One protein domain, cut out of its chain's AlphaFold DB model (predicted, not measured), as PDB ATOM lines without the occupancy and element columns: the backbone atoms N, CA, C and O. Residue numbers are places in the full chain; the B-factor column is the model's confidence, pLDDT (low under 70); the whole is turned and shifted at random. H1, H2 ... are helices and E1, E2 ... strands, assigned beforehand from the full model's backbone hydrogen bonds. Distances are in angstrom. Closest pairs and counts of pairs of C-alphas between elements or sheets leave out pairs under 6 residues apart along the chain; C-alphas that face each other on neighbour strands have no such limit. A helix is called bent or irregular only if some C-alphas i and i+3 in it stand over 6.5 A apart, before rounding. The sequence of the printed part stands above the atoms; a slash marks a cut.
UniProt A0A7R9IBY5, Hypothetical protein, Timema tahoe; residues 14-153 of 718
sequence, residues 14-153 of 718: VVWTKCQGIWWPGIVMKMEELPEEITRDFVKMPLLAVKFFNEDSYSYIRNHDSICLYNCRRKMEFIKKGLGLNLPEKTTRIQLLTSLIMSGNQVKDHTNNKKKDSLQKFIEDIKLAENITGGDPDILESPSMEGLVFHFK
ATOM      1  N   VAL A  14     152.726 132.129 139.181       98.00
ATOM      2  CA  VAL A  14     151.779 131.921 140.285       98.00
ATOM      3  C   VAL A  14     152.123 132.836 141.462       98.00
ATOM      4  O   VAL A  14     153.279 132.944 141.891       98.00
ATOM      5  N   VAL A  15     151.105 133.498 142.003       97.81
ATOM      6  CA  VAL A  15     151.219 134.529 143.039       97.81
ATOM      7  C   VAL A  15     150.108 134.401 144.078       97.81
ATOM      8  O   VAL A  15     148.998 133.980 143.779       97.81
ATOM      9  N   TRP A  16     150.396 134.812 145.310       97.81
ATOM     10  CA  TRP A  16     149.390 135.088 146.331       97.81
ATOM     11  C   TRP A  16     148.846 136.503 146.136       97.81
ATOM     12  O   TRP A  16     149.612 137.464 146.199       97.81
ATOM     13  N   THR A  17     147.533 136.644 145.973       97.31
ATOM     14  CA  THR A  17     146.814 137.927 145.978       97.31
ATOM     15  C   THR A  17     145.951 138.077 147.233       97.31
ATOM     16  O   THR A  17     145.471 137.094 147.800       97.31
ATOM     17  N   LYS A  18     145.770 139.314 147.708       96.44
ATOM     18  CA  LYS A  18     145.027 139.645 148.930       96.44
ATOM     19  C   LYS A  18     143.602 140.131 148.631       96.44
ATOM     20  O   LYS A  18     143.333 141.335 148.624       96.44
ATOM     21  N   CYS A  19     142.665 139.204 148.463       92.31
ATOM     22  CA  CYS A  19     141.249 139.499 148.229       92.31
ATOM     23  C   CYS A  19     140.456 139.606 149.542       92.31
ATOM     24  O   CYS A  19     140.429 138.680 150.345       92.31
ATOM     25  N   GLN A  20     139.796 140.748 149.776       89.25
ATOM     26  CA  GLN A  20     138.937 141.002 150.955       89.25
ATOM     27  C   GLN A  20     139.613 140.742 152.327       89.25
ATOM     28  O   GLN A  20     138.948 140.532 153.336       89.25
ATOM     29  N   GLY A  21     140.951 140.778 152.381       89.06
ATOM     30  CA  GLY A  21     141.755 140.482 153.577       89.06
ATOM     31  C   GLY A  21     142.248 139.032 153.678       89.06
ATOM     32  O   GLY A  21     143.211 138.778 154.404       89.06
ATOM     33  N   ILE A  22     141.649 138.122 152.910       92.69
ATOM     34  CA  ILE A  22     142.075 136.735 152.715       92.69
ATOM     35  C   ILE A  22     143.225 136.716 151.690       92.69
ATOM     36  O   ILE A  22     143.319 137.610 150.851       92.69
ATOM     37  N   TRP A  23     144.126 135.734 151.769       96.75
ATOM     38  CA  TRP A  23     145.153 135.501 150.745       96.75
ATOM     39  C   TRP A  23     144.778 134.279 149.911       96.75
ATOM     40  O   TRP A  23     144.444 133.245 150.481       96.75
ATOM     41  N   TRP A  24     144.840 134.413 148.588       97.56
ATOM     42  CA  TRP A  24     144.357 133.439 147.606       97.56
ATOM     43  C   TRP A  24     145.386 133.281 146.472       97.56
ATOM     44  O   TRP A  24     145.949 134.301 146.065       97.56
ATOM     45  N   PRO A  25     145.695 132.067 145.981       98.12
ATOM     46  CA  PRO A  25     146.688 131.889 144.927       98.12
ATOM     47  C   PRO A  25     146.065 132.006 143.527       98.12
ATOM     48  O   PRO A  25     144.927 131.608 143.313       98.12
ATOM     49  N   GLY A  26     146.806 132.534 142.558       98.12
ATOM     50  CA  GLY A  26     146.351 132.644 141.170       98.12
ATOM     51  C   GLY A  26     147.493 132.920 140.196       98.12
ATOM     52  O   GLY A  26     148.634 133.123 140.613       98.12
ATOM     53  N   ILE A  27     147.186 132.931 138.901       98.12
ATOM     54  CA  ILE A  27     148.144 133.154 137.810       98.12
ATOM     55  C   ILE A  27     148.123 134.629 137.398       98.12
ATOM     56  O   ILE A  27     147.057 135.193 137.155       98.12
ATOM     57  N   VAL A  28     149.292 135.260 137.288       98.06
ATOM     58  CA  VAL A  28     149.444 136.596 136.689       98.06
ATOM     59  C   VAL A  28     149.122 136.525 135.196       98.06
ATOM     60  O   VAL A  28     149.696 135.701 134.489       98.06
ATOM     61  N   MET A  29     148.254 137.415 134.719       97.56
ATOM     62  CA  MET A  29     147.907 137.592 133.303       97.56
ATOM     63  C   MET A  29     148.459 138.931 132.796       97.56
ATOM     64  O   MET A  29     148.531 139.896 133.566       97.56
ATOM     65  N   LYS A  30     148.795 139.048 131.503       95.69
ATOM     66  CA  LYS A  30     149.055 140.369 130.901       95.69
ATOM     67  C   LYS A  30     147.760 141.177 130.832       95.69
ATOM     68  O   LYS A  30     146.678 140.632 130.633       95.69
ATOM     69  N   MET A  31     147.887 142.501 130.874       94.81
ATOM     70  CA  MET A  31     146.762 143.412 130.620       94.81
ATOM     71  C   MET A  31     146.212 143.292 129.184       94.81
ATOM     72  O   MET A  31     145.046 143.587 128.954       94.81
ATOM     73  N   GLU A  32     147.039 142.816 128.250       95.50
ATOM     74  CA  GLU A  32     146.703 142.507 126.849       95.50
ATOM     75  C   GLU A  32     145.949 141.173 126.684       95.50
ATOM     76  O   GLU A  32     145.292 140.956 125.673       95.50
ATOM     77  N   GLU A  33     146.048 140.272 127.669       95.69
ATOM     78  CA  GLU A  33     145.403 138.947 127.674       95.69
ATOM     79  C   GLU A  33     144.011 138.986 128.338       95.69
ATOM     80  O   GLU A  33     143.317 137.972 128.408       95.69
ATOM     81  N   LEU A  34     143.592 140.154 128.841       95.50
ATOM     82  CA  LEU A  34     142.268 140.377 129.418       95.50
ATOM     83  C   LEU A  34     141.217 140.633 128.323       95.50
ATOM     84  O   LEU A  34     141.503 141.343 127.358       95.50
ATOM     85  N   PRO A  35     139.966 140.164 128.503       95.06
ATOM     86  CA  PRO A  35     138.838 140.570 127.667       95.06
ATOM     87  C   PRO A  35     138.711 142.096 127.560       95.06
ATOM     88  O   PRO A  35     138.700 142.797 128.573       95.06
ATOM     89  N   GLU A  36     138.559 142.619 126.341       95.19
ATOM     90  CA  GLU A  36     138.538 144.071 126.089       95.19
ATOM     91  C   GLU A  36     137.360 144.786 126.783       95.19
ATOM     92  O   GLU A  36     137.437 145.961 127.130       95.19
ATOM     93  N   GLU A  37     136.270 144.059 127.049       94.62
ATOM     94  CA  GLU A  37     135.135 144.530 127.851       94.62
ATOM     95  C   GLU A  37     135.557 144.965 129.263       94.62
ATOM     96  O   GLU A  37     135.034 145.943 129.786       94.62
ATOM     97  N   ILE A  38     136.537 144.275 129.856       93.31
ATOM     98  CA  ILE A  38     137.054 144.545 131.201       93.31
ATOM     99  C   ILE A  38     138.042 145.716 131.184       93.31
ATOM    100  O   ILE A  38     138.055 146.530 132.108       93.31
ATOM    101  N   THR A  39     138.891 145.812 130.157       95.31
ATOM    102  CA  THR A  39     139.971 146.812 130.127       95.31
ATOM    103  C   THR A  39     139.461 148.233 129.885       95.31
ATOM    104  O   THR A  39     140.050 149.183 130.408       95.31
ATOM    105  N   ARG A  40     138.335 148.386 129.174       94.94
ATOM    106  CA  ARG A  40     137.660 149.674 128.916       94.94
ATOM    107  C   ARG A  40     137.187 150.397 130.188       94.94
ATOM    108  O   ARG A  40     137.177 151.625 130.204       94.94
ATOM    109  N   ASP A  41     136.858 149.669 131.257       94.94
ATOM    110  CA  ASP A  41     136.325 150.239 132.508       94.94
ATOM    111  C   ASP A  41     137.419 150.768 133.474       94.94
ATOM    112  O   ASP A  41     137.119 151.360 134.520       94.94
ATOM    113  N   PHE A  42     138.711 150.589 133.165       94.81
ATOM    114  CA  PHE A  42     139.803 150.988 134.062       94.81
ATOM    115  C   PHE A  42     140.162 152.481 133.988       94.81
ATOM    116  O   PHE A  42     141.156 152.874 133.382       94.81
ATOM    117  N   VAL A  43     139.452 153.303 134.772       95.81
ATOM    118  CA  VAL A  43     139.798 154.722 135.046       95.81
ATOM    119  C   VAL A  43     141.258 154.908 135.512       95.81
ATOM    120  O   VAL A  43     141.881 155.932 135.243       95.81
ATOM    121  N   LYS A  44     141.823 153.911 136.206       96.31
ATOM    122  CA  LYS A  44     143.262 153.802 136.478       96.31
ATOM    123  C   LYS A  44     143.709 152.373 136.201       96.31
ATOM    124  O   LYS A  44     143.181 151.447 136.821       96.31
ATOM    125  N   MET A  45     144.721 152.224 135.345       95.25
ATOM    126  CA  MET A  45     145.354 150.937 135.060       95.25
ATOM    127  C   MET A  45     145.861 150.287 136.367       95.25
ATOM    128  O   MET A  45     146.564 150.955 137.138       95.25
ATOM    129  N   PRO A  46     145.494 149.028 136.674       96.69
ATOM    130  CA  PRO A  46     146.129 148.274 137.752       96.69
ATOM    131  C   PRO A  46     147.585 147.939 137.384       96.69
ATOM    132  O   PRO A  46     147.980 148.029 136.226       96.69
ATOM    133  N   LEU A  47     148.385 147.534 138.371       94.50
ATOM    134  CA  LEU A  47     149.770 147.094 138.159       94.50
ATOM    135  C   LEU A  47     149.830 145.796 137.338       94.50
ATOM    136  O   LEU A  47     150.778 145.580 136.592       94.50
ATOM    137  N   LEU A  48     148.833 144.929 137.532       96.06
ATOM    138  CA  LEU A  48     148.656 143.625 136.890       96.06
ATOM    139  C   LEU A  48     147.256 143.074 137.204       96.06
ATOM    140  O   LEU A  48     146.593 143.528 138.148       96.06
ATOM    141  N   ALA A  49     146.846 142.041 136.471       97.38
ATOM    142  CA  ALA A  49     145.693 141.211 136.800       97.38
ATOM    143  C   ALA A  49     146.130 139.792 137.193       97.38
ATOM    144  O   ALA A  49     147.112 139.263 136.673       97.38
ATOM    145  N   VAL A  50     145.382 139.172 138.105       98.00
ATOM    146  CA  VAL A  50     145.543 137.766 138.502       98.00
ATOM    147  C   VAL A  50     144.254 137.020 138.165       98.00
ATOM    148  O   VAL A  50     143.193 137.460 138.605       98.00
ATOM    149  N   LYS A  51     144.325 135.910 137.421       97.69
ATOM    150  CA  LYS A  51     143.205 134.965 137.269       97.69
ATOM    151  C   LYS A  51     143.288 133.896 138.363       97.69
ATOM    152  O   LYS A  51     144.380 133.409 138.665       97.69
ATOM    153  N   PHE A  52     142.155 133.524 138.949       97.50
ATOM    154  CA  PHE A  52     142.062 132.364 139.841       97.50
ATOM    155  C   PHE A  52     141.971 131.053 139.054       97.50
ATOM    156  O   PHE A  52     141.716 131.067 137.849       97.50
ATOM    157  N   PHE A  53     142.224 129.917 139.709       97.00
ATOM    158  CA  PHE A  53     142.280 128.638 138.995       97.00
ATOM    159  C   PHE A  53     140.874 128.082 138.751       97.00
ATOM    160  O   PHE A  53     140.495 127.870 137.602       97.00
ATOM    161  N   ASN A  54     140.074 127.927 139.810       95.81
ATOM    162  CA  ASN A  54     138.696 127.430 139.727       95.81
ATOM    163  C   ASN A  54     137.640 128.555 139.652       95.81
ATOM    164  O   ASN A  54     136.470 128.353 140.000       95.81
ATOM    165  N   GLU A  55     138.023 129.761 139.215       93.56
ATOM    166  CA  GLU A  55     137.089 130.851 138.906       93.56
ATOM    167  C   GLU A  55     137.486 131.618 137.636       93.56
ATOM    168  O   GLU A  55     138.634 132.023 137.474       93.56
ATOM    169  N   ASP A  56     136.504 131.970 136.806       92.69
ATOM    170  CA  ASP A  56     136.666 132.957 135.725       92.69
ATOM    171  C   ASP A  56     136.620 134.415 136.228       92.69
ATOM    172  O   ASP A  56     136.286 135.342 135.492       92.69
ATOM    173  N   SER A  57     136.954 134.620 137.505       93.56
ATOM    174  CA  SER A  57     137.069 135.930 138.136       93.56
ATOM    175  C   SER A  57     138.532 136.400 138.119       93.56
ATOM    176  O   SER A  57     139.472 135.624 138.307       93.56
ATOM    177  N   TYR A  58     138.730 137.697 137.871       96.31
ATOM    178  CA  TYR A  58     140.047 138.337 137.838       96.31
ATOM    179  C   TYR A  58     140.189 139.324 139.002       96.31
ATOM    180  O   TYR A  58     139.256 140.057 139.337       96.31
ATOM    181  N   SER A  59     141.376 139.373 139.607       96.12
ATOM    182  CA  SER A  59     141.731 140.298 140.685       96.12
ATOM    183  C   SER A  59     142.735 141.340 140.191       96.12
ATOM    184  O   SER A  59     143.845 141.004 139.776       96.12
ATOM    185  N   TYR A  60     142.337 142.614 140.219       96.62
ATOM    186  CA  TYR A  60     143.109 143.732 139.665       96.62
ATOM    187  C   TYR A  60     143.950 144.402 140.753       96.62
ATOM    188  O   TYR A  60     143.429 145.099 141.632       96.62
ATOM    189  N   ILE A  61     145.264 144.196 140.710       96.62
ATOM    190  CA  ILE A  61     146.150 144.563 141.813       96.62
ATOM    191  C   ILE A  61     146.634 145.998 141.635       96.62
ATOM    192  O   ILE A  61     147.333 146.322 140.680       96.62
ATOM    193  N   ARG A  62     146.257 146.882 142.564       95.56
ATOM    194  CA  ARG A  62     146.633 148.310 142.536       95.56
ATOM    195  C   ARG A  62     147.836 148.657 143.416       95.56
ATOM    196  O   ARG A  62     148.464 149.684 143.181       95.56
ATOM    197  N   ASN A  63     148.158 147.807 144.396       94.69
ATOM    198  CA  ASN A  63     149.227 148.023 145.376       94.69
ATOM    199  C   ASN A  63     150.128 146.780 145.463       94.69
ATOM    200  O   ASN A  63     149.618 145.656 145.501       94.69
ATOM    201  N   HIS A  64     151.441 146.964 145.619       93.75
ATOM    202  CA  HIS A  64     152.370 145.847 145.836       93.75
ATOM    203  C   HIS A  64     152.066 145.082 147.142       93.75
ATOM    204  O   HIS A  64     152.115 143.859 147.150       93.75
ATOM    205  N   ASP A  65     151.607 145.742 148.216       93.56
ATOM    206  CA  ASP A  65     151.168 145.089 149.472       93.56
ATOM    207  C   ASP A  65     150.048 144.035 149.312       93.56
ATOM    208  O   ASP A  65     149.807 143.238 150.224       93.56
ATOM    209  N   SER A  66     149.325 144.048 148.188       95.56
ATOM    210  CA  SER A  66     148.269 143.075 147.868       95.56
ATOM    211  C   SER A  66     148.754 141.855 147.076       95.56
ATOM    212  O   SER A  66     147.926 141.002 146.764       95.56
ATOM    213  N   ILE A  67     150.053 141.738 146.777       96.00
ATOM    214  CA  ILE A  67     150.631 140.612 146.030       96.00
ATOM    215  C   ILE A  67     151.941 140.090 146.650       96.00
ATOM    216  O   ILE A  67     152.740 140.828 147.222       96.00
ATOM    217  N   CYS A  68     152.171 138.783 146.542       96.12
ATOM    218  CA  CYS A  68     153.432 138.130 146.885       96.12
ATOM    219  C   CYS A  68     153.662 136.915 145.968       96.12
ATOM    220  O   CYS A  68     152.707 136.325 145.478       96.12
ATOM    221  N   LEU A  69     154.911 136.508 145.737       96.38
ATOM    222  CA  LEU A  69     155.221 135.304 144.946       96.38
ATOM    223  C   LEU A  69     154.729 134.037 145.662       96.38
ATOM    224  O   LEU A  69     154.768 133.992 146.895       96.38
ATOM    225  N   TYR A  70     154.294 133.010 144.919       97.25
ATOM    226  CA  TYR A  70     153.710 131.803 145.522       97.25
ATOM    227  C   TYR A  70     154.662 131.107 146.508       97.25
ATOM    228  O   TYR A  70     154.345 130.955 147.691       97.25
ATOM    229  N   ASN A  71     155.879 130.800 146.051       95.75
ATOM    230  CA  ASN A  71     156.942 130.171 146.839       95.75
ATOM    231  C   ASN A  71     157.748 131.182 147.681       95.75
ATOM    232  O   ASN A  71     158.973 131.159 147.728       95.75
ATOM    233  N   CYS A  72     157.052 132.090 148.368       94.88
ATOM    234  CA  CYS A  72     157.658 132.992 149.346       94.88
ATOM    235  C   CYS A  72     157.772 132.347 150.740       94.88
ATOM    236  O   CYS A  72     156.994 131.468 151.112       94.88
ATOM    237  N   ARG A  73     158.658 132.884 151.591       95.19
ATOM    238  CA  ARG A  73     158.833 132.467 153.002       95.19
ATOM    239  C   ARG A  73     157.536 132.488 153.836       95.19
ATOM    240  O   ARG A  73     157.463 131.854 154.884       95.19
ATOM    241  N   ARG A  74     156.511 133.220 153.382       95.50
ATOM    242  CA  ARG A  74     155.215 133.402 154.056       95.50
ATOM    243  C   ARG A  74     154.089 132.519 153.503       95.50
ATOM    244  O   ARG A  74     152.975 132.608 154.013       95.50
ATOM    245  N   LYS A  75     154.366 131.631 152.538       96.00
ATOM    246  CA  LYS A  75     153.419 130.664 151.943       96.00
ATOM    247  C   LYS A  75     152.519 129.994 152.995       96.00
ATOM    248  O   LYS A  75     151.298 130.108 152.929       96.00
ATOM    249  N   MET A  76     153.110 129.444 154.059       95.44
ATOM    250  CA  MET A  76     152.364 128.799 155.153       95.44
ATOM    251  C   MET A  76     151.511 129.764 155.999       95.44
ATOM    252  O   MET A  76     150.485 129.354 156.536       95.44
ATOM    253  N   GLU A  77     151.876 131.048 156.123       94.25
ATOM    254  CA  GLU A  77     150.988 132.046 156.744       94.25
ATOM    255  C   GLU A  77     149.765 132.338 155.871       94.25
ATOM    256  O   GLU A  77     148.689 132.602 156.411       94.25
ATOM    257  N   PHE A  78     149.946 132.366 154.548       96.19
ATOM    258  CA  PHE A  78     148.896 132.682 153.583       96.19
ATOM    259  C   PHE A  78     147.900 131.529 153.461       96.19
ATOM    260  O   PHE A  78     146.712 131.772 153.652       96.19
ATOM    261  N   ILE A  79     148.373 130.282 153.345       95.69
ATOM    262  CA  ILE A  79     147.542 129.068 153.454       95.69
ATOM    263  C   ILE A  79     146.714 129.098 154.752       95.69
ATOM    264  O   ILE A  79     145.487 128.994 154.726       95.69
ATOM    265  N   LYS A  80     147.357 129.351 155.904       93.06
ATOM    266  CA  LYS A  80     146.673 129.419 157.210       93.06
ATOM    267  C   LYS A  80     145.743 130.639 157.368       93.06
ATOM    268  O   LYS A  80     144.887 130.639 158.250       93.06
ATOM    269  N   LYS A  81     145.863 131.680 156.535       91.81
ATOM    270  CA  LYS A  81     144.901 132.804 156.468       91.81
ATOM    271  C   LYS A  81     143.730 132.498 155.537       91.81
ATOM    272  O   LYS A  81     142.606 132.831 155.895       91.81
ATOM    273  N   GLY A  82     143.978 131.838 154.406       91.44
ATOM    274  CA  GLY A  82     142.954 131.378 153.468       91.44
ATOM    275  C   GLY A  82     141.957 130.410 154.097       91.44
ATOM    276  O   GLY A  82     140.756 130.651 154.065       91.44
ATOM    277  N   LEU A  83     142.460 129.404 154.821       91.25
ATOM    278  CA  LEU A  83     141.645 128.461 155.603       91.25
ATOM    279  C   LEU A  83     140.965 129.084 156.849       91.25
ATOM    280  O   LEU A  83     140.380 128.366 157.657       91.25
ATOM    281  N   GLY A  84     141.081 130.399 157.076       86.25
ATOM    282  CA  GLY A  84     140.479 131.100 158.223       86.25
ATOM    283  C   GLY A  84     141.106 130.806 159.597       86.25
ATOM    284  O   GLY A  84     140.621 131.297 160.615       86.25
ATOM    285  N   LEU A  85     142.195 130.033 159.647       78.31
ATOM    286  CA  LEU A  85     142.809 129.523 160.881       78.31
ATOM    287  C   LEU A  85     143.525 130.614 161.697       78.31
ATOM    288  O   LEU A  85     143.571 130.553 162.920       78.31
ATOM    289  N   ASN A  86     144.079 131.620 161.014       66.56
ATOM    290  CA  ASN A  86     144.890 132.691 161.608       66.56
ATOM    291  C   ASN A  86     144.085 133.891 162.161       66.56
ATOM    292  O   ASN A  86     144.684 134.907 162.523       66.56
ATOM    293  N   LEU A  87     142.749 133.828 162.220       66.12
ATOM    294  CA  LEU A  87     141.967 134.849 162.929       66.12
ATOM    295  C   LEU A  87     142.135 134.678 164.459       66.12
ATOM    296  O   LEU A  87     142.245 133.546 164.938       66.12
ATOM    297  N   PRO A  88     142.114 135.763 165.260       68.81
ATOM    298  CA  PRO A  88     142.348 135.690 166.702       68.81
ATOM    299  C   PRO A  88     141.243 134.911 167.432       68.81
ATOM    300  O   PRO A  88     140.069 135.277 167.376       68.81
ATOM    301  N   GLU A  89     141.650 133.880 168.179       61.28
ATOM    302  CA  GLU A  89     140.811 132.843 168.814       61.28
ATOM    303  C   GLU A  89     139.490 133.353 169.425       61.28
ATOM    304  O   GLU A  89     138.435 132.748 169.229       61.28
ATOM    305  N   LYS A  90     139.534 134.502 170.114       63.62
ATOM    306  CA  LYS A  90     138.388 135.137 170.790       63.62
ATOM    307  C   LYS A  90     137.233 135.509 169.849       63.62
ATOM    308  O   LYS A  90     136.086 135.522 170.285       63.62
ATOM    309  N   THR A  91     137.518 135.802 168.583       56.09
ATOM    310  CA  THR A  91     136.511 136.101 167.551       56.09
ATOM    311  C   THR A  91     136.225 134.861 166.706       56.09
ATOM    312  O   THR A  91     135.065 134.520 166.468       56.09
ATOM    313  N   THR A  92     137.280 134.145 166.302       57.94
ATOM    314  CA  THR A  92     137.198 133.002 165.382       57.94
ATOM    315  C   THR A  92     136.433 131.836 165.967       57.94
ATOM    316  O   THR A  92     135.615 131.246 165.272       57.94
ATOM    317  N   ARG A  93     136.662 131.504 167.245       52.03
ATOM    318  CA  ARG A  93     136.019 130.341 167.862       52.03
ATOM    319  C   ARG A  93     134.505 130.515 167.868       52.03
ATOM    320  O   ARG A  93     133.803 129.590 167.493       52.03
ATOM    321  N   ILE A  94     134.002 131.714 168.170       58.69
ATOM    322  CA  ILE A  94     132.562 131.998 168.103       58.69
ATOM    323  C   ILE A  94     132.072 132.049 166.650       58.69
ATOM    324  O   ILE A  94     131.067 131.412 166.353       58.69
ATOM    325  N   GLN A  95     132.745 132.745 165.727       60.09
ATOM    326  CA  GLN A  95     132.238 132.873 164.350       60.09
ATOM    327  C   GLN A  95     132.306 131.566 163.539       60.09
ATOM    328  O   GLN A  95     131.344 131.255 162.833       60.09
ATOM    329  N   LEU A  96     133.368 130.762 163.678       63.00
ATOM    330  CA  LEU A  96     133.446 129.440 163.048       63.00
ATOM    331  C   LEU A  96     132.517 128.430 163.727       63.00
ATOM    332  O   LEU A  96     131.762 127.789 163.003       63.00
ATOM    333  N   LEU A  97     132.462 128.319 165.067       57.16
ATOM    334  CA  LEU A  97     131.466 127.425 165.684       57.16
ATOM    335  C   LEU A  97     130.033 127.881 165.395       57.16
ATOM    336  O   LEU A  97     129.195 127.023 165.169       57.16
ATOM    337  N   THR A  98     129.733 129.178 165.296       53.25
ATOM    338  CA  THR A  98     128.397 129.629 164.859       53.25
ATOM    339  C   THR A  98     128.131 129.185 163.420       53.25
ATOM    340  O   THR A  98     127.119 128.542 163.164       53.25
ATOM    341  N   SER A  99     129.060 129.425 162.486       58.16
ATOM    342  CA  SER A  99     128.898 128.999 161.087       58.16
ATOM    343  C   SER A  99     128.874 127.473 160.900       58.16
ATOM    344  O   SER A  99     128.367 127.007 159.882       58.16
ATOM    345  N   LEU A 100     129.415 126.702 161.851       60.28
ATOM    346  CA  LEU A 100     129.496 125.241 161.805       60.28
ATOM    347  C   LEU A 100     128.307 124.571 162.513       60.28
ATOM    348  O   LEU A 100     127.670 123.702 161.921       60.28
ATOM    349  N   ILE A 101     127.938 125.029 163.716       57.03
ATOM    350  CA  ILE A 101     126.741 124.594 164.463       57.03
ATOM    351  C   ILE A 101     125.475 124.927 163.665       57.03
ATOM    352  O   ILE A 101     124.609 124.067 163.510       57.03
ATOM    353  N   MET A 102     125.393 126.119 163.058       48.50
ATOM    354  CA  MET A 102     124.287 126.472 162.152       48.50
ATOM    355  C   MET A 102     124.311 125.699 160.820       48.50
ATOM    356  O   MET A 102     123.374 125.824 160.042       48.50
ATOM    357  N   SER A 103     125.335 124.873 160.563       47.69
ATOM    358  CA  SER A 103     125.361 123.916 159.446       47.69
ATOM    359  C   SER A 103     125.060 122.465 159.856       47.69
ATOM    360  O   SER A 103     124.958 121.605 158.983       47.69
ATOM    361  N   GLY A 104     124.913 122.186 161.161       46.19
ATOM    362  CA  GLY A 104     124.517 120.874 161.692       46.19
ATOM    363  C   GLY A 104     122.999 120.663 161.734       46.19
ATOM    364  O   GLY A 104     122.525 119.546 161.540       46.19
ATOM    365  N   ASN A 105     122.226 121.738 161.920       49.19
ATOM    366  CA  ASN A 105     120.770 121.715 161.774       49.19
ATOM    367  C   ASN A 105     120.385 121.988 160.313       49.19
ATOM    368  O   ASN A 105     120.748 123.024 159.759       49.19
ATOM    369  N   GLN A 106     119.624 121.077 159.700       46.84
ATOM    370  CA  GLN A 106     119.274 121.107 158.271       46.84
ATOM    371  C   GLN A 106     118.176 122.124 157.902       46.84
ATOM    372  O   GLN A 106     117.150 121.774 157.316       46.84
ATOM    373  N   VAL A 107     118.404 123.405 158.197       49.78
ATOM    374  CA  VAL A 107     117.693 124.491 157.510       49.78
ATOM    375  C   VAL A 107     118.323 124.637 156.122       49.78
ATOM    376  O   VAL A 107     119.535 124.817 156.008       49.78
ATOM    377  N   LYS A 108     117.520 124.524 155.055       58.53
ATOM    378  CA  LYS A 108     117.983 124.549 153.650       58.53
ATOM    379  C   LYS A 108     118.327 125.967 153.155       58.53
ATOM    380  O   LYS A 108     117.957 126.360 152.052       58.53
ATOM    381  N   ASP A 109     119.045 126.737 153.964       59.78
ATOM    382  CA  ASP A 109     119.466 128.090 153.617       59.78
ATOM    383  C   ASP A 109     120.585 128.041 152.567       59.78
ATOM    384  O   ASP A 109     121.752 127.784 152.873       59.78
ATOM    385  N   HIS A 110     120.227 128.324 151.310       65.12
ATOM    386  CA  HIS A 110     121.118 128.306 150.137       65.12
ATOM    387  C   HIS A 110     122.378 129.197 150.262       65.12
ATOM    388  O   HIS A 110     123.289 129.118 149.438       65.12
ATOM    389  N   THR A 111     122.451 130.051 151.285       66.44
ATOM    390  CA  THR A 111     123.615 130.879 151.636       66.44
ATOM    391  C   THR A 111     124.756 130.087 152.282       66.44
ATOM    392  O   THR A 111     125.913 130.485 152.142       66.44
ATOM    393  N   ASN A 112     124.470 128.972 152.966       66.19
ATOM    394  CA  ASN A 112     125.480 128.203 153.701       66.19
ATOM    395  C   ASN A 112     126.344 127.304 152.802       66.19
ATOM    396  O   ASN A 112     127.513 127.092 153.125       66.19
ATOM    397  N   ASN A 113     125.817 126.827 151.668       76.44
ATOM    398  CA  ASN A 113     126.589 126.016 150.716       76.44
ATOM    399  C   ASN A 113     127.754 126.825 150.130       76.44
ATOM    400  O   ASN A 113     128.899 126.419 150.285       76.44
ATOM    401  N   LYS A 114     127.489 128.054 149.654       79.31
ATOM    402  CA  LYS A 114     128.487 128.947 149.023       79.31
ATOM    403  C   LYS A 114     129.785 129.136 149.818       79.31
ATOM    404  O   LYS A 114     130.839 129.363 149.232       79.31
ATOM    405  N   LYS A 115     129.730 129.057 151.154       77.88
ATOM    406  CA  LYS A 115     130.921 129.124 152.022       77.88
ATOM    407  C   LYS A 115     131.756 127.842 151.997       77.88
ATOM    408  O   LYS A 115     132.979 127.928 152.043       77.88
ATOM    409  N   LYS A 116     131.107 126.674 151.949       82.06
ATOM    410  CA  LYS A 116     131.773 125.372 151.796       82.06
ATOM    411  C   LYS A 116     132.400 125.284 150.406       82.06
ATOM    412  O   LYS A 116     133.581 124.978 150.311       82.06
ATOM    413  N   ASP A 117     131.647 125.679 149.381       89.25
ATOM    414  CA  ASP A 117     132.091 125.721 147.985       89.25
ATOM    415  C   ASP A 117     133.345 126.609 147.829       89.25
ATOM    416  O   ASP A 117     134.335 126.198 147.234       89.25
ATOM    417  N   SER A 118     133.354 127.801 148.442       90.25
ATOM    418  CA  SER A 118     134.513 128.709 148.438       90.25
ATOM    419  C   SER A 118     135.739 128.133 149.165       90.25
ATOM    420  O   SER A 118     136.849 128.227 148.648       90.25
ATOM    421  N   LEU A 119     135.570 127.496 150.331       91.00
ATOM    422  CA  LEU A 119     136.690 126.859 151.037       91.00
ATOM    423  C   LEU A 119     137.252 125.653 150.263       91.00
ATOM    424  O   LEU A 119     138.461 125.436 150.273       91.00
ATOM    425  N   GLN A 120     136.389 124.898 149.580       93.69
ATOM    426  CA  GLN A 120     136.787 123.773 148.734       93.69
ATOM    427  C   GLN A 120     137.585 124.255 147.513       93.69
ATOM    428  O   GLN A 120     138.702 123.785 147.303       93.69
ATOM    429  N   LYS A 121     137.096 125.284 146.803       94.75
ATOM    430  CA  LYS A 121     137.856 125.947 145.730       94.75
ATOM    431  C   LYS A 121     139.223 126.439 146.195       94.75
ATOM    432  O   LYS A 121     140.196 126.278 145.479       94.75
ATOM    433  N   PHE A 122     139.325 127.019 147.393       95.75
ATOM    434  CA  PHE A 122     140.613 127.477 147.927       95.75
ATOM    435  C   PHE A 122     141.619 126.325 148.126       95.75
ATOM    436  O   PHE A 122     142.815 126.490 147.887       95.75
ATOM    437  N   ILE A 123     141.139 125.154 148.554       95.81
ATOM    438  CA  ILE A 123     141.944 123.931 148.699       95.81
ATOM    439  C   ILE A 123     142.410 123.424 147.324       95.81
ATOM    440  O   ILE A 123     143.573 123.055 147.166       95.81
ATOM    441  N   GLU A 124     141.531 123.452 146.322       96.75
ATOM    442  CA  GLU A 124     141.821 123.030 144.945       96.75
ATOM    443  C   GLU A 124     142.774 124.003 144.226       96.75
ATOM    444  O   GLU A 124     143.753 123.568 143.622       96.75
ATOM    445  N   ASP A 125     142.565 125.315 144.371       97.38
ATOM    446  CA  ASP A 125     143.452 126.379 143.880       97.38
ATOM    447  C   ASP A 125     144.865 126.269 144.485       97.38
ATOM    448  O   ASP A 125     145.846 126.525 143.786       97.38
ATOM    449  N   ILE A 126     145.007 125.834 145.749       97.56
ATOM    450  CA  ILE A 126     146.321 125.487 146.319       97.56
ATOM    451  C   ILE A 126     146.928 124.287 145.593       97.56
ATOM    452  O   ILE A 126     148.066 124.386 145.146       97.56
ATOM    453  N   LYS A 127     146.207 123.166 145.441       97.44
ATOM    454  CA  LYS A 127     146.774 121.972 144.786       97.44
ATOM    455  C   LYS A 127     147.224 122.261 143.350       97.44
ATOM    456  O   LYS A 127     148.292 121.812 142.940       97.44
ATOM    457  N   LEU A 128     146.462 123.069 142.610       97.88
ATOM    458  CA  LEU A 128     146.838 123.533 141.271       97.88
ATOM    459  C   LEU A 128     148.068 124.458 141.301       97.88
ATOM    460  O   LEU A 128     148.968 124.296 140.476       97.88
ATOM    461  N   ALA A 129     148.162 125.369 142.273       98.12
ATOM    462  CA  ALA A 129     149.328 126.231 142.459       98.12
ATOM    463  C   ALA A 129     150.609 125.459 142.834       98.12
ATOM    464  O   ALA A 129     151.685 125.789 142.332       98.12
ATOM    465  N   GLU A 130     150.520 124.420 143.669       98.00
ATOM    466  CA  GLU A 130     151.642 123.515 143.960       98.00
ATOM    467  C   GLU A 130     152.087 122.783 142.690       98.00
ATOM    468  O   GLU A 130     153.248 122.905 142.302       98.00
ATOM    469  N   ASN A 131     151.158 122.123 141.985       97.75
ATOM    470  CA  ASN A 131     151.440 121.394 140.743       97.75
ATOM    471  C   ASN A 131     152.144 122.270 139.692       97.75
ATOM    472  O   ASN A 131     153.132 121.852 139.094       97.75
ATOM    473  N   ILE A 132     151.671 123.504 139.488       97.81
ATOM    474  CA  ILE A 132     152.230 124.437 138.495       97.81
ATOM    475  C   ILE A 132     153.584 125.018 138.939       97.81
ATOM    476  O   ILE A 132     154.394 125.394 138.094       97.81
ATOM    477  N   THR A 133     153.867 125.083 140.244       97.56
ATOM    478  CA  THR A 133     155.138 125.619 140.769       97.56
ATOM    479  C   THR A 133     156.169 124.553 141.149       97.56
ATOM    480  O   THR A 133     157.203 124.905 141.720       97.56
ATOM    481  N   GLY A 134     155.916 123.275 140.838       97.75
ATOM    482  CA  GLY A 134     156.790 122.156 141.221       97.75
ATOM    483  C   GLY A 134     156.866 121.941 142.737       97.75
ATOM    484  O   GLY A 134     157.907 121.540 143.253       97.75
ATOM    485  N   GLY A 135     155.798 122.303 143.450       97.06
ATOM    486  CA  GLY A 135     155.665 122.179 144.897       97.06
ATOM    487  C   GLY A 135     155.085 120.837 145.349       97.06
ATOM    488  O   GLY A 135     155.126 119.842 144.630       97.06
ATOM    489  N   ASP A 136     154.541 120.824 146.565       97.00
ATOM    490  CA  ASP A 136     153.982 119.631 147.211       97.00
ATOM    491  C   ASP A 136     152.442 119.691 147.167       97.00
ATOM    492  O   ASP A 136     151.857 120.483 147.912       97.00
ATOM    493  N   PRO A 137     151.750 118.890 146.332       96.00
ATOM    494  CA  PRO A 137     150.287 118.924 146.230       96.00
ATOM    495  C   PRO A 137     149.568 118.498 147.519       96.00
ATOM    496  O   PRO A 137     148.380 118.793 147.685       96.00
ATOM    497  N   ASP A 138     150.270 117.840 148.443       96.25
ATOM    498  CA  ASP A 138     149.751 117.375 149.727       96.25
ATOM    499  C   ASP A 138     150.298 118.192 150.914       96.25
ATOM    500  O   ASP A 138     150.113 117.832 152.079       96.25
ATOM    501  N   ILE A 139     150.806 119.404 150.645       96.00
ATOM    502  CA  ILE A 139     151.185 120.419 151.646       96.00
ATOM    503  C   ILE A 139     150.086 120.683 152.695       96.00
ATOM    504  O   ILE A 139     150.379 121.014 153.849       96.00
ATOM    505  N   LEU A 140     148.815 120.509 152.310       94.75
ATOM    506  CA  LEU A 140     147.627 120.632 153.165       94.75
ATOM    507  C   LEU A 140     147.393 119.423 154.088       94.75
ATOM    508  O   LEU A 140     146.772 119.581 155.137       94.75
ATOM    509  N   GLU A 141     147.882 118.245 153.705       93.88
ATOM    510  CA  GLU A 141     147.865 117.011 154.499       93.88
ATOM    511  C   GLU A 141     149.114 116.921 155.407       93.88
ATOM    512  O   GLU A 141     149.118 116.162 156.372       93.88
ATOM    513  N   SER A 142     150.166 117.711 155.133       92.56
ATOM    514  CA  SER A 142     151.434 117.680 155.880       92.56
ATOM    515  C   SER A 142     151.269 117.881 157.404       92.56
ATOM    516  O   SER A 142     150.458 118.710 157.835       92.56
ATOM    517  N   PRO A 143     152.117 117.262 158.257       89.25
ATOM    518  CA  PRO A 143     152.086 117.452 159.717       89.25
ATOM    519  C   PRO A 143     152.198 118.907 160.201       89.25
ATOM    520  O   PRO A 143     151.743 119.258 161.288       89.25
ATOM    521  N   SER A 144     152.730 119.807 159.367       86.75
ATOM    522  CA  SER A 144     152.756 121.255 159.635       86.75
ATOM    523  C   SER A 144     151.364 121.927 159.623       86.75
ATOM    524  O   SER A 144     151.213 123.070 160.085       86.75
ATOM    525  N   MET A 145     150.361 121.217 159.095       84.44
ATOM    526  CA  MET A 145     148.958 121.602 158.919       84.44
ATOM    527  C   MET A 145     147.975 120.710 159.700       84.44
ATOM    528  O   MET A 145     146.848 121.144 159.943       84.44
ATOM    529  N   GLU A 146     148.373 119.513 160.147       71.94
ATOM    530  CA  GLU A 146     147.482 118.561 160.838       71.94
ATOM    531  C   GLU A 146     146.799 119.151 162.079       71.94
ATOM    532  O   GLU A 146     145.583 119.031 162.229       71.94
ATOM    533  N   GLY A 147     147.527 119.913 162.906       65.44
ATOM    534  CA  GLY A 147     146.967 120.619 164.073       65.44
ATOM    535  C   GLY A 147     145.916 121.698 163.753       65.44
ATOM    536  O   GLY A 147     145.513 122.441 164.644       65.44
ATOM    537  N   LEU A 148     145.510 121.837 162.487       61.31
ATOM    538  CA  LEU A 148     144.619 122.875 161.978       61.31
ATOM    539  C   LEU A 148     143.542 122.322 161.022       61.31
ATOM    540  O   LEU A 148     142.384 122.725 161.109       61.31
ATOM    541  N   VAL A 149     143.892 121.383 160.133       58.12
ATOM    542  CA  VAL A 149     142.961 120.810 159.135       58.12
ATOM    543  C   VAL A 149     142.024 119.754 159.739       58.12
ATOM    544  O   VAL A 149     140.873 119.632 159.305       58.12
ATOM    545  N   PHE A 150     142.448 119.041 160.790       53.03
ATOM    546  CA  PHE A 150     141.645 117.985 161.431       53.03
ATOM    547  C   PHE A 150     140.285 118.466 161.974       53.03
ATOM    548  O   PHE A 150     139.329 117.688 162.015       53.03
ATOM    549  N   HIS A 151     140.149 119.751 162.320       52.19
ATOM    550  CA  HIS A 151     138.857 120.322 162.711       52.19
ATOM    551  C   HIS A 151     137.841 120.389 161.557       52.19
ATOM    552  O   HIS A 151     136.645 120.306 161.819       52.19
ATOM    553  N   PHE A 152     138.263 120.483 160.292       53.28
ATOM    554  CA  PHE A 152     137.328 120.515 159.160       53.28
ATOM    555  C   PHE A 152     136.909 119.112 158.698       53.28
ATOM    556  O   PHE A 152     135.715 118.873 158.516       53.28
ATOM    557  N   LYS A 153     137.851 118.162 158.563       53.34
ATOM    558  CA  LYS A 153     137.548 116.802 158.059       53.34
ATOM    559  C   LYS A 153     136.581 116.012 158.968       53.34
ATOM    560  O   LYS A 153     135.785 115.226 158.458       53.34
TER     561      LYS A 153
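AT A GLANCE: This is residues 14 to 153 of the 718 residues of the protein "Hypothetical protein" of Timema tahoe (UniProt A0A7R9IBY5). A small antiparallel sheet folds back on itself like a half-open clasp, E4 and E3 facing E1 and E5 with the bent strand E2 as the hinge, and two helices, H2 and the long H4, pack on its E2 and E1 part, running nearly alongside each other in opposite directions. Short H1 lies toward one end of the long axis and H3 toward the other, loosely placed, while H5 sits near H2 and residues 104 to 111 stick out. The printed part has 140 residues with five named strands and five named helices, in the order E1 E2 H1 E3 E4 E5 H2 H3 H4 H5; the sheet runs E4 E3 E2 E1 E5, and the class is mixed, helices and strands. The whole is compact, with a radius of gyration of the C-alphas of 16.7 A and spans of 47 by 35 by 26 A.

IN THESE COORDINATES: Begin with the sheet: find C-alpha 14 at (151.779, 131.921, 140.285), where E1 starts and runs 15.2 A through residues 14 to 19. E2, residues 22 to 29, covers 20.3 A and bends by 59 degrees at residue 25. E3 is residues 48 to 51, E4 residues 58 to 61 and E5 residues 67 to 69. H1 is the short helix of residues 36 to 39, and H2 is residues 75 to 82, 10.6 A long. H3, residues 89 to 101, spans 16.9 A; it is neither bent nor irregular, but only just: C-alphas 90 and 93 are 6.1 A apart. Look for C-alpha 113 at (126.589, 126.016, 150.716); from there H4, the longest helix, runs 30.2 A to C-alpha 133. H5, residues 143 to 153, covers 14.6 A and ends at C-alpha 153 at (137.548, 116.802, 158.059); it is irregular, C-alphas 144 and 147 being 7.3 A apart.

HOW THE PARTS SIT: Start at E2, whose pairing is staggered: residues 22 to 27 pair with E1 and residues 27 to 29 with E3. E1 and E2 form a hairpin, with N 17 and O 24 at 2.8 A, within hydrogen-bond range; E3 and E2 are antiparallel neighbours, with N 51 and O 27 within hydrogen-bond range at 2.8 A. E3 and E4 form a second hairpin, with N 59 and O 50 at 2.8 A, and edge strand E5 pairs with E1 through N 16 and O 68, 2.8 A. In this folded sheet, one sheet bent back into two leaves, E4 and E3 face E1 and E5; for instance, the closest C-alphas of E1 and E4, Cys 19 and Ser 59, are 7.6 A apart. Moving outward, H4 is on the sheet at a height of 6.8 A, over E2 and slantwise to it at 44 degrees on the local plane; their closest C-alphas, Pro 25 and Asp 125, are 6.5 A apart. H2 is on the sheet at a height of 8.9 A, over E1 and, only just, with 3 C-alphas, over E2; the C-alphas of Trp 23 and Gly 82 are the closest of E2 and H2, at 5.4 A. H2 and H4 are close but not clearly touching, at a shallow tilt of 15 degrees, opposite ways, with the C-alphas of Gly 82 and Phe 122 closest at 7.2 A. H2 and H5 are near each other, with 6 pairs of C-alphas within 10 A. H3 is apart from H2, H4 and H5, and H1 is not on the sheet. Every O i to N i+4 pair is within hydrogen-bond range in H2 and H4, against 8 of 9 in H3 and 3 of 7 in H5, where 2 of 8 O i to N i+3 pairs are; H1 is too short for an i+4 pair.

THE WHOLE: The two C-alphas farthest apart are those of Glu 32 and Asn 105, at 48.2 A. The printed part has no cut. Look between H3 and H4 for the long link, 11 residues, within which 104 to 111 stand free. The mean pLDDT of the printed part is 85.3, and the model's confidence is under 70 at residues 86 to 112 and 147 to 153.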